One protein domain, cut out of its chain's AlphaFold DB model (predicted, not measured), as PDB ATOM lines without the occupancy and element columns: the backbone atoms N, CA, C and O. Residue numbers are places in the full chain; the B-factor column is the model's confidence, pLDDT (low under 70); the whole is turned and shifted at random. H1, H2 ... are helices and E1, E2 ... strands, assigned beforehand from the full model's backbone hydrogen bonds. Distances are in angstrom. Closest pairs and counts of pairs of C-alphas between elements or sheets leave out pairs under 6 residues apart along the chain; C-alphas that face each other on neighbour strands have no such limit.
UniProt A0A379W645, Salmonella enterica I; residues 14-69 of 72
ATOM      1  N   ILE A  14     240.343 191.307 129.586       87.00
ATOM      2  CA  ILE A  14     239.306 191.900 128.733       87.00
ATOM      3  C   ILE A  14     239.196 191.206 127.369       87.00
ATOM      4  O   ILE A  14     238.079 190.993 126.894       87.00
ATOM      5  N   GLU A  15     240.319 190.802 126.768       89.62
ATOM      6  CA  GLU A  15     240.318 190.047 125.507       89.62
ATOM      7  C   GLU A  15     239.567 188.720 125.644       89.62
ATOM      8  O   GLU A  15     238.692 188.417 124.829       89.62
ATOM      9  N   ASP A  16     239.867 187.954 126.692       88.94
ATOM     10  CA  ASP A  16     239.247 186.655 126.931       88.94
ATOM     11  C   ASP A  16     237.781 186.798 127.346       88.94
ATOM     12  O   ASP A  16     236.933 186.036 126.883       88.94
ATOM     13  N   VAL A  17     237.446 187.817 128.138       88.00
ATOM     14  CA  VAL A  17     236.063 188.111 128.539       88.00
ATOM     15  C   VAL A  17     235.197 188.386 127.315       88.00
ATOM     16  O   VAL A  17     234.149 187.769 127.169       88.00
ATOM     17  N   VAL A  18     235.647 189.250 126.402       89.44
ATOM     18  CA  VAL A  18     234.932 189.539 125.146       89.44
ATOM     19  C   VAL A  18     234.934 188.326 124.208       89.44
ATOM     20  O   VAL A  18     234.000 188.111 123.426       89.44
ATOM     21  N   ARG A  19     235.989 187.506 124.253       89.94
ATOM     22  CA  ARG A  19     236.095 186.323 123.403       89.94
ATOM     23  C   ARG A  19     235.122 185.225 123.829       89.94
ATOM     24  O   ARG A  19     234.518 184.615 122.945       89.94
ATOM     25  N   TYR A  20     234.998 184.958 125.123       88.94
ATOM     26  CA  TYR A  20     234.333 183.759 125.633       88.94
ATOM     27  C   TYR A  20     233.005 184.020 126.341       88.94
ATOM     28  O   TYR A  20     232.220 183.082 126.474       88.94
ATOM     29  N   ALA A  21     232.727 185.249 126.779       84.56
ATOM     30  CA  ALA A  21     231.474 185.593 127.437       84.56
ATOM     31  C   ALA A  21     230.658 186.567 126.585       84.56
ATOM     32  O   ALA A  21     231.177 187.558 126.089       84.56
ATOM     33  N   ASP A  22     229.354 186.321 126.469       78.88
ATOM     34  CA  ASP A  22     228.432 187.266 125.824       78.88
ATOM     35  C   ASP A  22     228.033 188.418 126.765       78.88
ATOM     36  O   ASP A  22     227.616 189.493 126.321       78.88
ATOM     37  N   ILE A  23     228.123 188.178 128.082       80.94
ATOM     38  CA  ILE A  23     227.704 189.104 129.139       80.94
ATOM     39  C   ILE A  23     228.723 189.088 130.287       80.94
ATOM     40  O   ILE A  23     229.136 188.018 130.730       80.94
ATOM     41  N   SER A  24     229.088 190.258 130.820       84.69
ATOM     42  CA  SER A  24     229.853 190.385 132.074       84.69
ATOM     43  C   SER A  24     229.196 191.362 133.057       84.69
ATOM     44  O   SER A  24     228.291 192.108 132.691       84.69
ATOM     45  N   LEU A  25     229.613 191.351 134.325       83.31
ATOM     46  CA  LEU A  25     229.085 192.222 135.383       83.31
ATOM     47  C   LEU A  25     230.186 193.186 135.837       83.31
ATOM     48  O   LEU A  25     231.236 192.741 136.289       83.31
ATOM     49  N   ASN A  26     229.965 194.496 135.696       83.31
ATOM     50  CA  ASN A  26     230.952 195.524 136.044       83.31
ATOM     51  C   ASN A  26     230.285 196.814 136.538       83.31
ATOM     52  O   ASN A  26     229.183 197.161 136.119       83.31
ATOM     53  N   SER A  27     230.979 197.560 137.396       78.81
ATOM     54  CA  SER A  27     230.593 198.907 137.856       78.81
ATOM     55  C   SER A  27     231.602 199.991 137.460       78.81
ATOM     56  O   SER A  27     231.281 201.176 137.515       78.81
ATOM     57  N   GLU A  28     232.817 199.614 137.053       83.31
ATOM     58  CA  GLU A  28     233.920 200.554 136.858       83.31
ATOM     59  C   GLU A  28     233.949 201.157 135.442       83.31
ATOM     60  O   GLU A  28     234.129 200.429 134.461       83.31
ATOM     61  N   PRO A  29     233.875 202.495 135.292       81.19
ATOM     62  CA  PRO A  29     233.848 203.144 133.978       81.19
ATOM     63  C   PRO A  29     235.078 202.870 133.103       81.19
ATOM     64  O   PRO A  29     234.974 202.856 131.878       81.19
ATOM     65  N   VAL A  30     236.253 202.681 133.715       84.38
ATOM     66  CA  VAL A  30     237.497 202.375 132.989       84.38
ATOM     67  C   VAL A  30     237.411 200.990 132.347       84.38
ATOM     68  O   VAL A  30     237.720 200.850 131.164       84.38
ATOM     69  N   VAL A  31     236.909 200.002 133.090       85.69
ATOM     70  CA  VAL A  31     236.717 198.629 132.608       85.69
ATOM     71  C   VAL A  31     235.645 198.582 131.518       85.69
ATOM     72  O   VAL A  31     235.859 197.957 130.484       85.69
ATOM     73  N   LEU A  32     234.535 199.314 131.679       87.38
ATOM     74  CA  LEU A  32     233.484 199.412 130.654       87.38
ATOM     75  C   LEU A  32     234.011 199.946 129.314       87.38
ATOM     76  O   LEU A  32     233.669 199.413 128.258       87.38
ATOM     77  N   ARG A  33     234.861 200.981 129.344       86.75
ATOM     78  CA  ARG A  33     235.477 201.534 128.128       86.75
ATOM     79  C   ARG A  33     236.416 200.537 127.460       86.75
ATOM     80  O   ARG A  33     236.343 200.371 126.246       86.75
ATOM     81  N   ALA A  34     237.261 199.871 128.240       89.19
ATOM     82  CA  ALA A  34     238.201 198.893 127.713       89.19
ATOM     83  C   ALA A  34     237.476 197.663 127.127       89.19
ATOM     84  O   ALA A  34     237.793 197.248 126.014       89.19
ATOM     85  N   LEU A  35     236.425 197.163 127.792       89.56
ATOM     86  CA  LEU A  35     235.545 196.125 127.244       89.56
ATOM     87  C   LEU A  35     234.920 196.570 125.919       89.56
ATOM     88  O   LEU A  35     234.844 195.783 124.980       89.56
ATOM     89  N   SER A  36     234.493 197.833 125.814       89.12
ATOM     90  CA  SER A  36     233.881 198.334 124.583       89.12
ATOM     91  C   SER A  36     234.875 198.434 123.432       89.12
ATOM     92  O   SER A  36     234.522 198.096 122.304       89.12
ATOM     93  N   GLN A  37     236.100 198.885 123.698       90.44
ATOM     94  CA  GLN A  37     237.156 198.948 122.687       90.44
ATOM     95  C   GLN A  37     237.512 197.549 122.184       90.44
ATOM     96  O   GLN A  37     237.632 197.333 120.979       90.44
ATOM     97  N   GLU A  38     237.615 196.584 123.094       92.25
ATOM     98  CA  GLU A  38     237.941 195.208 122.745       92.25
ATOM     99  C   GLU A  38     236.799 194.503 122.003       92.25
ATOM    100  O   GLU A  38     237.038 193.816 121.010       92.25
ATOM    101  N   ALA A  39     235.545 194.731 122.408       91.25
ATOM    102  CA  ALA A  39     234.366 194.247 121.690       91.25
ATOM    103  C   ALA A  39     234.344 194.749 120.241       91.25
ATOM    104  O   ALA A  39     234.127 193.959 119.322       91.25
ATOM    105  N   GLN A  40     234.665 196.026 120.016       90.69
ATOM    106  CA  GLN A  40     234.811 196.566 118.663       90.69
ATOM    107  C   GLN A  40     235.980 195.931 117.905       90.69
ATOM    108  O   GLN A  40     235.808 195.548 116.749       90.69
ATOM    109  N   ARG A  41     237.142 195.762 118.551       92.12
ATOM    110  CA  ARG A  41     238.324 195.122 117.949       92.12
ATOM    111  C   ARG A  41     238.030 193.696 117.479       92.12
ATOM    112  O   ARG A  41     238.483 193.302 116.409       92.12
ATOM    113  N   GLN A  42     237.261 192.937 118.260       92.19
ATOM    114  CA  GLN A  42     236.854 191.568 117.930       92.19
ATOM    115  C   GLN A  42     235.593 191.493 117.050       92.19
ATOM    116  O   GLN A  42     235.192 190.394 116.665       92.19
ATOM    117  N   GLY A  43     234.951 192.625 116.734       91.88
ATOM    118  CA  GLY A  43     233.710 192.666 115.953       91.88
ATOM    119  C   GLY A  43     232.511 192.030 116.667       91.88
ATOM    120  O   GLY A  43     231.607 191.510 116.015       91.88
ATOM    121  N   LYS A  44     232.506 192.040 118.003       88.00
ATOM    122  CA  LYS A  44     231.475 191.430 118.846       88.00
ATOM    123  C   LYS A  44     230.606 192.481 119.526       88.00
ATOM    124  O   LYS A  44     231.014 193.613 119.772       88.00
ATOM    125  N   THR A  45     229.387 192.080 119.870       86.94
ATOM    126  CA  THR A  45     228.551 192.835 120.805       86.94
ATOM    127  C   THR A  45     228.669 192.174 122.167       86.94
ATOM    128  O   THR A  45     228.158 191.077 122.353       86.94
ATOM    129  N   HIS A  46     229.339 192.843 123.101       86.44
ATOM    130  CA  HIS A  46     229.478 192.383 124.481       86.44
ATOM    131  C   HIS A  46     228.504 193.148 125.375       86.44
ATOM    132  O   HIS A  46     228.466 194.380 125.342       86.44
ATOM    133  N   GLN A  47     227.688 192.448 126.157       84.62
ATOM    134  CA  GLN A  47     226.751 193.099 127.072       84.62
ATOM    135  C   GLN A  47     227.361 193.220 128.462       84.62
ATOM    136  O   GLN A  47     228.071 192.333 128.929       84.62
ATOM    137  N   VAL A  48     227.055 194.315 129.155       83.56
ATOM    138  CA  VAL A  48     227.452 194.462 130.553       83.56
ATOM    139  C   VAL A  48     226.240 194.713 131.426       83.56
ATOM    140  O   VAL A  48     225.452 195.625 131.186       83.56
ATOM    141  N   LEU A  49     226.107 193.894 132.460       83.25
ATOM    142  CA  LEU A  49     225.242 194.170 133.591       83.25
ATOM    143  C   LEU A  49     225.950 195.223 134.446       83.25
ATOM    144  O   LEU A  49     227.083 195.015 134.886       83.25
ATOM    145  N   LEU A  50     225.301 196.368 134.648       79.50
ATOM    146  CA  LEU A  50     225.855 197.432 135.477       79.50
ATOM    147  C   LEU A  50     225.478 197.185 136.945       79.50
ATOM    148  O   LEU A  50     224.295 197.041 137.274       79.50
ATOM    149  N   MET A  51     226.475 197.132 137.829       77.25
ATOM    150  CA  MET A  51     226.236 197.145 139.275       77.25
ATOM    151  C   MET A  51     226.117 198.593 139.750       77.25
ATOM    152  O   MET A  51     227.047 199.376 139.571       77.25
ATOM    153  N   VAL A  52     224.989 198.941 140.373       64.25
ATOM    154  CA  VAL A  52     224.838 200.218 141.082       64.25
ATOM    155  C   VAL A  52     225.010 199.930 142.564       64.25
ATOM    156  O   VAL A  52     224.190 199.238 143.170       64.25
ATOM    157  N   ASP A  53     226.114 200.418 143.122       63.25
ATOM    158  CA  ASP A  53     226.450 200.220 144.524       63.25
ATOM    159  C   ASP A  53     225.565 201.120 145.399       63.25
ATOM    160  O   ASP A  53     225.642 202.348 145.360       63.25
ATOM    161  N   MET A  54     224.677 200.494 146.161       51.94
ATOM    162  CA  MET A  54     223.914 201.113 147.242       51.94
ATOM    163  C   MET A  54     224.161 200.276 148.495       51.94
ATOM    164  O   MET A  54     223.223 199.746 149.065       51.94
ATOM    165  N   ALA A  55     225.437 200.120 148.868       45.06
ATOM    166  CA  ALA A  55     225.924 199.538 150.117       45.06
ATOM    167  C   ALA A  55     225.353 198.145 150.456       45.06
ATOM    168  O   ALA A  55     224.179 197.967 150.768       45.06
ATOM    169  N   ILE A  56     226.237 197.144 150.465       53.47
ATOM    170  CA  ILE A  56     226.037 195.746 150.902       53.47
ATOM    171  C   ILE A  56     224.996 194.900 150.138       53.47
ATOM    172  O   ILE A  56     225.111 193.677 150.158       53.47
ATOM    173  N   TYR A  57     224.068 195.494 149.382       53.62
ATOM    174  CA  TYR A  57     223.196 194.788 148.434       53.62
ATOM    175  C   TYR A  57     223.456 195.293 147.015       53.62
ATOM    176  O   TYR A  57     222.890 196.295 146.579       53.62
ATOM    177  N   ALA A  58     224.314 194.590 146.274       54.19
ATOM    178  CA  ALA A  58     224.512 194.871 144.859       54.19
ATOM    179  C   ALA A  58     223.187 194.643 144.111       54.19
ATOM    180  O   ALA A  58     222.708 193.513 143.993       54.19
ATOM    181  N   ARG A  59     222.577 195.720 143.608       55.53
ATOM    182  CA  ARG A  59     221.412 195.638 142.725       55.53
ATOM    183  C   ARG A  59     221.882 195.823 141.290       55.53
ATOM    184  O   ARG A  59     222.518 196.819 140.953       55.53
ATOM    185  N   VAL A  60     221.548 194.860 140.439       61.62
ATOM    186  CA  VAL A  60     221.808 194.968 139.004       61.62
ATOM    187  C   VAL A  60     220.807 195.949 138.406       61.62
ATOM    188  O   VAL A  60     219.597 195.756 138.537       61.62
ATOM    189  N   SER A  61     221.301 197.016 137.781       64.56
ATOM    190  CA  SER A  61     220.445 198.081 137.245       64.56
ATOM    191  C   SER A  61     219.951 197.817 135.821       64.56
ATOM    192  O   SER A  61     219.055 198.513 135.357       64.56
ATOM    193  N   GLY A  62     220.498 196.813 135.132       66.12
ATOM    194  CA  GLY A  62     220.062 196.397 133.797       66.12
ATOM    195  C   GLY A  62     221.218 196.022 132.872       66.12
ATOM    196  O   GLY A  62     222.387 196.218 133.208       66.12
ATOM    197  N   LEU A  63     220.870 195.467 131.707       66.62
ATOM    198  CA  LEU A  63     221.804 195.189 130.614       66.62
ATOM    199  C   LEU A  63     222.086 196.474 129.842       66.62
ATOM    200  O   LEU A  63     221.163 197.153 129.392       66.62
ATOM    201  N   VAL A  64     223.364 196.777 129.652       68.62
ATOM    202  CA  VAL A  64     223.820 197.901 128.844       68.62
ATOM    203  C   VAL A  64     224.669 197.374 127.695       68.62
ATOM    204  O   VAL A  64     225.583 196.571 127.888       68.62
ATOM    205  N   ASN A  65     224.373 197.844 126.483       71.31
ATOM    206  CA  ASN A  65     225.251 197.630 125.342       71.31
ATOM    207  C   ASN A  65     226.444 198.577 125.466       71.31
ATOM    208  O   ASN A  65     226.285 199.798 125.388       71.31
ATOM    209  N   ILE A  66     227.637 198.015 125.644       72.06
ATOM    210  CA  ILE A  66     228.808 198.835 125.937       72.06
ATOM    211  C   ILE A  66     229.273 199.688 124.762       72.06
ATOM    212  O   ILE A  66     229.889 200.726 124.988       72.06
ATOM    213  N   ASN A  67     228.888 199.339 123.532       68.81
ATOM    214  CA  ASN A  67     229.189 200.147 122.350       68.81
ATOM    215  C   ASN A  67     228.547 201.544 122.417       68.81
ATOM    216  O   ASN A  67     228.927 202.434 121.659       68.81
ATOM    217  N   ALA A  68     227.603 201.773 123.339       64.75
ATOM    218  CA  ALA A  68     227.040 203.089 123.613       64.75
ATOM    219  C   ALA A  68     227.973 204.022 124.419       64.75
ATOM    220  O   ALA A  68     227.755 205.232 124.390       64.75
ATOM    221  N   PHE A  69     229.003 203.506 125.106       62.03
ATOM    222  CA  PHE A  69     229.903 204.300 125.964       62.03
ATOM    223  C   PHE A  69     231.075 204.966 125.226       62.03
ATOM    224  O   PHE A  69     231.816 205.729 125.839       62.03
TER     225      PHE A  69
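AT A GLANCE: This is residues 14 to 69 of the 72 residues of a protein of Salmonella enterica I (UniProt A0A379W645). A small three-stranded sheet has one long helix, H2, along a face; H1 and H3 pack on H2, and the loop of hairpin E2-E3 makes one end of the elongated shape. The 56 printed residues run H1, E1, H2, E2, E3, H3; the sheet, E1 E2 E3, is mixed, and so is the class, helices and strands. It is compact, radius of gyration of the C-alphas 11.2 A, spanning 35 by 19 by 15 A.

IN THESE COORDINATES: Find E2, residues 47 to 52, from C-alpha 47 at (226.751, 193.099, 127.072). Its neighbours are E1, 23 to 26, and E3, 59 to 65, 17.9 A long. H2, 29 to 41, runs 18.5 A. H1 is 14 to 20; H3, 66 to 69, ends at (229.903, 204.300, 125.964).

HOW THE PARTS SIT: E1 and E2 are parallel, N 49 and O 24 within hydrogen-bond range at 2.8 A. E2 and E3 form an antiparallel hairpin, N 64 to O 48 2.8 A. E1, H2, E2 make a strand-helix-strand unit, parallel strands joined through a helix, its crossover right-handed. H2 is on the sheet, over E2, at a height of 10.1 A. H2 touches H1 with residues 34 to 39 alone, C-alphas 35 and 14 closest at 5.8 A, and H3, 36 and 66 closest at 5.3 A. In H1 and H2 every O i to N i+4 pair is within range; H3 is too short for one.

THE WHOLE: The C-alphas of Gly 43 and Ile 56 are farthest apart, 35.9 A. The printed part has no cut and no long link; pLDDT is under 70 at 52 to 64 and 67 to 69.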